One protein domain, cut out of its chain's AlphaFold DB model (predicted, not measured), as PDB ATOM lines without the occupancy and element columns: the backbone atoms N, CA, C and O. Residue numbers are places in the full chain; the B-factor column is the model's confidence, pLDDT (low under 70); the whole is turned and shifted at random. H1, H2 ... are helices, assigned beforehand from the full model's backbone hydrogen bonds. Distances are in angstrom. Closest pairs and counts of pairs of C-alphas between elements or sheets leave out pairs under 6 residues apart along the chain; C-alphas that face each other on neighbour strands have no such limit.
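What this domain is: This is residues 9 to 52 of the 52 residues of an uncharacterized protein of Arcobacter sp (UniProt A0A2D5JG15). What does the model look like at first sight? A small head of two short helices, H1 and H2, set about perpendicular to each other, is joined by an arm, residues 28 to 34, to one longer helix, H3, which sticks out by itself. The outline is open, with an empty space between the head and H3. What is it made of? The printed part has 44 residues with three named helices, in the order H1, H2, H3, and no named strand; the class is all helix. How spread out is it? It is extended, with a radius of gyration of the C-alphas of 15.0 A, and flat, with spans of 37 by 29 by 11 A.

Where its parts are: Where does the first helix lie? H1 is residues 9 to 14, 8.7 A from first to last C-alpha, and begins at C-alpha 9 at (46.937, -4.818, 40.609). Where do the others lie? H2 is residues 20 to 27, 10.5 A long, and begins at C-alpha 20 at (53.502, -4.961, 41.973). H3 is residues 35 to 50, 22.5 A long, and ends at C-alpha 50 at (42.942, -27.863, 28.649).

How they stand to each other: How do H1 and H2 stand? They touch, and their closest C-alphas, those of Ser 12 and Val 20, are 5.6 A apart. Their lines are about perpendicular, at 85 degrees. What does H3 touch? It touches no helix: H1 and H3 are apart, and so are H2 and H3. What do the backbones show? In H1, H2 and H3 every O i to N i+4 pair is within hydrogen-bond range.

The domain as a whole: How far does it reach? The two C-alphas farthest apart, those of Gly 16 and Ser 51, are 37.6 A apart, and residues 28 to 52, of which 35 to 50 belong to H3, stand free. How are the helices linked? The link from H1 to H2 is tight, the link from H2 to H3 is short, and the printed part has no cut. Where is confidence low? The mean pLDDT of the printed part is 79.2, and residue 27 and residues 48 to 52 are under 70.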
ATOM      1  N   LEU A   9      46.560  -5.783  41.635       79.81
ATOM      2  CA  LEU A   9      46.937  -4.818  40.609       79.81
ATOM      3  C   LEU A   9      46.257  -3.466  40.854       79.81
ATOM      4  O   LEU A   9      46.881  -2.420  40.679       79.81
ATOM      5  N   TRP A  10      44.995  -3.487  41.288       81.88
ATOM      6  CA  TRP A  10      44.264  -2.282  41.680       81.88
ATOM      7  C   TRP A  10      44.888  -1.645  42.924       81.88
ATOM      8  O   TRP A  10      45.187  -0.453  42.910       81.88
ATOM      9  N   VAL A  11      45.204  -2.444  43.948       79.69
ATOM     10  CA  VAL A  11      45.885  -1.957  45.160       79.69
ATOM     11  C   VAL A  11      47.257  -1.362  44.824       79.69
ATOM     12  O   VAL A  11      47.581  -0.263  45.267       79.69
ATOM     13  N   SER A  12      48.043  -2.034  43.978       82.12
ATOM     14  CA  SER A  12      49.354  -1.537  43.540       82.12
ATOM     15  C   SER A  12      49.263  -0.186  42.828       82.12
ATOM     16  O   SER A  12      50.090   0.692  43.071       82.12
ATOM     17  N   LYS A  13      48.249  -0.003  41.970       82.19
ATOM     18  CA  LYS A  13      47.993   1.265  41.271       82.19
ATOM     19  C   LYS A  13      47.570   2.372  42.236       82.19
ATOM     20  O   LYS A  13      48.083   3.480  42.126       82.19
ATOM     21  N   MET A  14      46.690   2.070  43.190       83.94
ATOM     22  CA  MET A  14      46.216   3.032  44.197       83.94
ATOM     23  C   MET A  14      47.342   3.530  45.109       83.94
ATOM     24  O   MET A  14      47.349   4.692  45.500       83.94
ATOM     25  N   LEU A  15      48.317   2.673  45.416       83.81
ATOM     26  CA  LEU A  15      49.475   3.021  46.245       83.81
ATOM     27  C   LEU A  15      50.627   3.666  45.455       83.81
ATOM     28  O   LEU A  15      51.641   4.036  46.042       83.81
ATOM     29  N   GLY A  16      50.507   3.787  44.129       83.50
ATOM     30  CA  GLY A  16      51.559   4.355  43.282       83.50
ATOM     31  C   GLY A  16      52.817   3.484  43.188       83.50
ATOM     32  O   GLY A  16      53.890   3.976  42.836       83.50
ATOM     33  N   HIS A  17      52.716   2.189  43.496       84.88
ATOM     34  CA  HIS A  17      53.849   1.282  43.375       84.88
ATOM     35  C   HIS A  17      54.162   1.033  41.895       84.88
ATOM     36  O   HIS A  17      53.343   0.481  41.158       84.88
ATOM     37  N   LYS A  18      55.378   1.406  41.472       79.19
ATOM     38  CA  LYS A  18      55.915   1.107  40.130       79.19
ATOM     39  C   LYS A  18      56.056  -0.390  39.861       79.19
ATOM     40  O   LYS A  18      56.057  -0.798  38.706       79.19
ATOM     41  N   ASP A  19      56.194  -1.178  40.922       79.94
ATOM     42  CA  ASP A  19      56.334  -2.623  40.862       79.94
ATOM     43  C   ASP A  19      55.325  -3.287  41.809       79.94
ATOM     44  O   ASP A  19      55.303  -3.029  43.016       79.94
ATOM     45  N   VAL A  20      54.502  -4.172  41.247       78.38
ATOM     46  CA  VAL A  20      53.502  -4.961  41.973       78.38
ATOM     47  C   VAL A  20      54.140  -5.889  43.011       78.38
ATOM     48  O   VAL A  20      53.491  -6.233  44.001       78.38
ATOM     49  N   SER A  21      55.419  -6.244  42.844       79.12
ATOM     50  CA  SER A  21      56.174  -7.086  43.777       79.12
ATOM     51  C   SER A  21      56.256  -6.479  45.186       79.12
ATOM     52  O   SER A  21      56.256  -7.215  46.175       79.12
ATOM     53  N   ILE A  22      56.245  -5.144  45.298       79.75
ATOM     54  CA  ILE A  22      56.217  -4.414  46.576       79.75
ATOM     55  C   ILE A  22      54.890  -4.685  47.292       79.75
ATOM     56  O   ILE A  22      54.866  -5.037  48.471       79.75
ATOM     57  N   THR A  23      53.782  -4.589  46.556       79.38
ATOM     58  CA  THR A  23      52.435  -4.858  47.074       79.38
ATOM     59  C   THR A  23      52.287  -6.326  47.471       79.38
ATOM     60  O   THR A  23      51.763  -6.618  48.544       79.38
ATOM     61  N   LEU A  24      52.810  -7.248  46.658       80.06
ATOM     62  CA  LEU A  24      52.843  -8.680  46.965       80.06
ATOM     63  C   LEU A  24      53.563  -8.949  48.291       80.06
ATOM     64  O   LEU A  24      52.983  -9.568  49.178       80.06
ATOM     65  N   LYS A  25      54.780  -8.432  48.478       78.38
ATOM     66  CA  LYS A  25      55.570  -8.667  49.700       78.38
ATOM     67  C   LYS A  25      54.886  -8.187  50.982       78.38
ATOM     68  O   LYS A  25      55.045  -8.819  52.019       78.38
ATOM     69  N   VAL A  26      54.167  -7.068  50.920       74.69
ATOM     70  CA  VAL A  26      53.545  -6.451  52.105       74.69
ATOM     71  C   VAL A  26      52.162  -7.036  52.391       74.69
ATOM     72  O   VAL A  26      51.797  -7.218  53.551       74.69
ATOM     73  N   TYR A  27      51.382  -7.330  51.348       69.19
ATOM     74  CA  TYR A  27      49.960  -7.640  51.498       69.19
ATOM     75  C   TYR A  27      49.578  -9.083  51.190       69.19
ATOM     76  O   TYR A  27      48.476  -9.490  51.569       69.19
ATOM     77  N   THR A  28      50.459  -9.865  50.563       72.38
ATOM     78  CA  THR A  28      50.256 -11.312  50.452       72.38
ATOM     79  C   THR A  28      50.980 -12.014  51.585       72.38
ATOM     80  O   THR A  28      52.157 -11.781  51.852       72.38
ATOM     81  N   LYS A  29      50.253 -12.878  52.288       73.81
ATOM     82  CA  LYS A  29      50.847 -13.787  53.260       73.81
ATOM     83  C   LYS A  29      51.073 -15.101  52.540       73.81
ATOM     84  O   LYS A  29      50.107 -15.750  52.151       73.81
ATOM     85  N   TYR A  30      52.332 -15.486  52.366       72.31
ATOM     86  CA  TYR A  30      52.631 -16.849  51.951       72.31
ATOM     87  C   TYR A  30      52.173 -17.792  53.066       72.31
ATOM     88  O   TYR A  30      52.699 -17.759  54.180       72.31
ATOM     89  N   ILE A  31      51.150 -18.589  52.780       74.81
ATOM     90  CA  ILE A  31      50.708 -19.668  53.654       74.81
ATOM     91  C   ILE A  31      51.389 -20.916  53.114       74.81
ATOM     92  O   ILE A  31      51.108 -21.337  51.995       74.81
ATOM     93  N   LYS A  32      52.333 -21.462  53.888       75.31
ATOM     94  CA  LYS A  32      52.961 -22.736  53.546       75.31
ATOM     95  C   LYS A  32      51.866 -23.799  53.564       75.31
ATOM     96  O   LYS A  32      51.280 -24.058  54.610       75.31
ATOM     97  N   GLU A  33      51.576 -24.343  52.395       82.56
ATOM     98  CA  GLU A  33      50.596 -25.401  52.191       82.56
ATOM     99  C   GLU A  33      51.329 -26.725  51.982       82.56
ATOM    100  O   GLU A  33      52.476 -26.735  51.528       82.56
ATOM    101  N   ASP A  34      50.682 -27.823  52.364       89.62
ATOM    102  CA  ASP A  34      51.188 -29.162  52.099       89.62
ATOM    103  C   ASP A  34      51.323 -29.391  50.585       89.62
ATOM    104  O   ASP A  34      50.483 -28.943  49.794       89.62
ATOM    105  N   ASP A  35      52.407 -30.047  50.177       88.25
ATOM    106  CA  ASP A  35      52.726 -30.193  48.761       88.25
ATOM    107  C   ASP A  35      51.672 -31.016  48.015       88.25
ATOM    108  O   ASP A  35      51.362 -30.673  46.872       88.25
ATOM    109  N   ASP A  36      51.046 -32.006  48.653       92.38
ATOM    110  CA  ASP A  36      50.004 -32.815  48.016       92.38
ATOM    111  C   ASP A  36      48.757 -31.968  47.732       92.38
ATOM    112  O   ASP A  36      48.188 -32.012  46.638       92.38
ATOM    113  N   VAL A  37      48.383 -31.100  48.678       89.38
ATOM    114  CA  VAL A  37      47.258 -30.161  48.522       89.38
ATOM    115  C   VAL A  37      47.550 -29.131  47.428       89.38
ATOM    116  O   VAL A  37      46.682 -28.815  46.608       89.38
ATOM    117  N   ARG A  38      48.784 -28.620  47.375       86.75
ATOM    118  CA  ARG A  38      49.216 -27.672  46.342       86.75
ATOM    119  C   ARG A  38      49.167 -28.306  44.950       86.75
ATOM    120  O   ARG A  38      48.714 -27.660  44.003       86.75
ATOM    121  N   ILE A  39      49.641 -29.543  44.811       89.50
ATOM    122  CA  ILE A  39      49.650 -30.274  43.538       89.50
ATOM    123  C   ILE A  39      48.219 -30.587  43.077       89.50
ATOM    124  O   ILE A  39      47.906 -30.360  41.906       89.50
ATOM    125  N   ASP A  40      47.326 -30.998  43.981       91.06
ATOM    126  CA  ASP A  40      45.903 -31.202  43.673       91.06
ATOM    127  C   ASP A  40      45.245 -29.917  43.137       91.06
ATOM    128  O   ASP A  40      44.627 -29.930  42.068       91.06
ATOM    129  N   LYS A  41      45.451 -28.772  43.801       87.75
ATOM    130  CA  LYS A  41      44.928 -27.475  43.333       87.75
ATOM    131  C   LYS A  41      45.471 -27.080  41.959       87.75
ATOM    132  O   LYS A  41      44.708 -26.618  41.110       87.75
ATOM    133  N   LEU A  42      46.769 -27.271  41.718       86.19
ATOM    134  CA  LEU A  42      47.394 -26.976  40.423       86.19
ATOM    135  C   LEU A  42      46.845 -27.870  39.306       86.19
ATOM    136  O   LEU A  42      46.613 -27.387  38.195       86.19
ATOM    137  N   SER A  43      46.585 -29.148  39.598       89.25
ATOM    138  CA  SER A  43      46.003 -30.073  38.623       89.25
ATOM    139  C   SER A  43      44.616 -29.605  38.163       89.25
ATOM    140  O   SER A  43      44.356 -29.552  36.960       89.25
ATOM    141  N   LYS A  44      43.771 -29.129  39.086       85.81
ATOM    142  CA  LYS A  44      42.429 -28.599  38.787       85.81
ATOM    143  C   LYS A  44      42.476 -27.365  37.886       85.81
ATOM    144  O   LYS A  44      41.651 -27.237  36.987       85.81
ATOM    145  N   ILE A  45      43.469 -26.498  38.083       84.06
ATOM    146  CA  ILE A  45      43.709 -25.340  37.212       84.06
ATOM    147  C   ILE A  45      44.143 -25.806  35.815       84.06
ATOM    148  O   ILE A  45      43.618 -25.330  34.814       84.06
ATOM    149  N   SER A  46      45.067 -26.768  35.718       73.94
ATOM    150  CA  SER A  46      45.529 -27.273  34.414       73.94
ATOM    151  C   SER A  46      44.392 -27.878  33.580       73.94
ATOM    152  O   SER A  46      44.292 -27.605  32.385       73.94
ATOM    153  N   VAL A  47      43.482 -28.609  34.230       74.44
ATOM    154  CA  VAL A  47      42.314 -29.226  33.590       74.44
ATOM    155  C   VAL A  47      41.330 -28.170  33.080       74.44
ATOM    156  O   VAL A  47      40.754 -28.347  32.007       74.44
ATOM    157  N   SER A  48      41.150 -27.043  33.783       68.56
ATOM    158  CA  SER A  48      40.272 -25.972  33.288       68.56
ATOM    159  C   SER A  48      40.819 -25.297  32.027       68.56
ATOM    160  O   SER A  48      40.039 -24.906  31.164       68.56
ATOM    161  N   PHE A  49      42.146 -25.193  31.889       65.25
ATOM    162  CA  PHE A  49      42.783 -24.607  30.703       65.25
ATOM    163  C   PHE A  49      42.848 -25.563  29.511       65.25
ATOM    164  O   PHE A  49      42.771 -25.105  28.378       65.25
ATOM    165  N   SER A  50      42.964 -26.874  29.739       62.91
ATOM    166  CA  SER A  50      42.942 -27.863  28.649       62.91
ATOM    167  C   SER A  50      41.543 -28.119  28.085       62.91
ATOM    168  O   SER A  50      41.414 -28.733  27.032       62.91
ATOM    169  N   SER A  51      40.503 -27.702  28.810       59.38
ATOM    170  CA  SER A  51      39.097 -27.903  28.442       59.38
ATOM    171  C   SER A  51      38.470 -26.682  27.749       59.38
ATOM    172  O   SER A  51      37.251 -26.657  27.583       59.38
ATOM    173  N   SER A  52      39.276 -25.671  27.395       49.81
ATOM    174  CA  SER A  52      38.861 -24.428  26.718       49.81
ATOM    175  C   SER A  52      39.385 -24.349  25.289       49.81
ATOM    176  O   SER A  52      40.516 -24.830  25.056       49.81
TER     177      SER A  52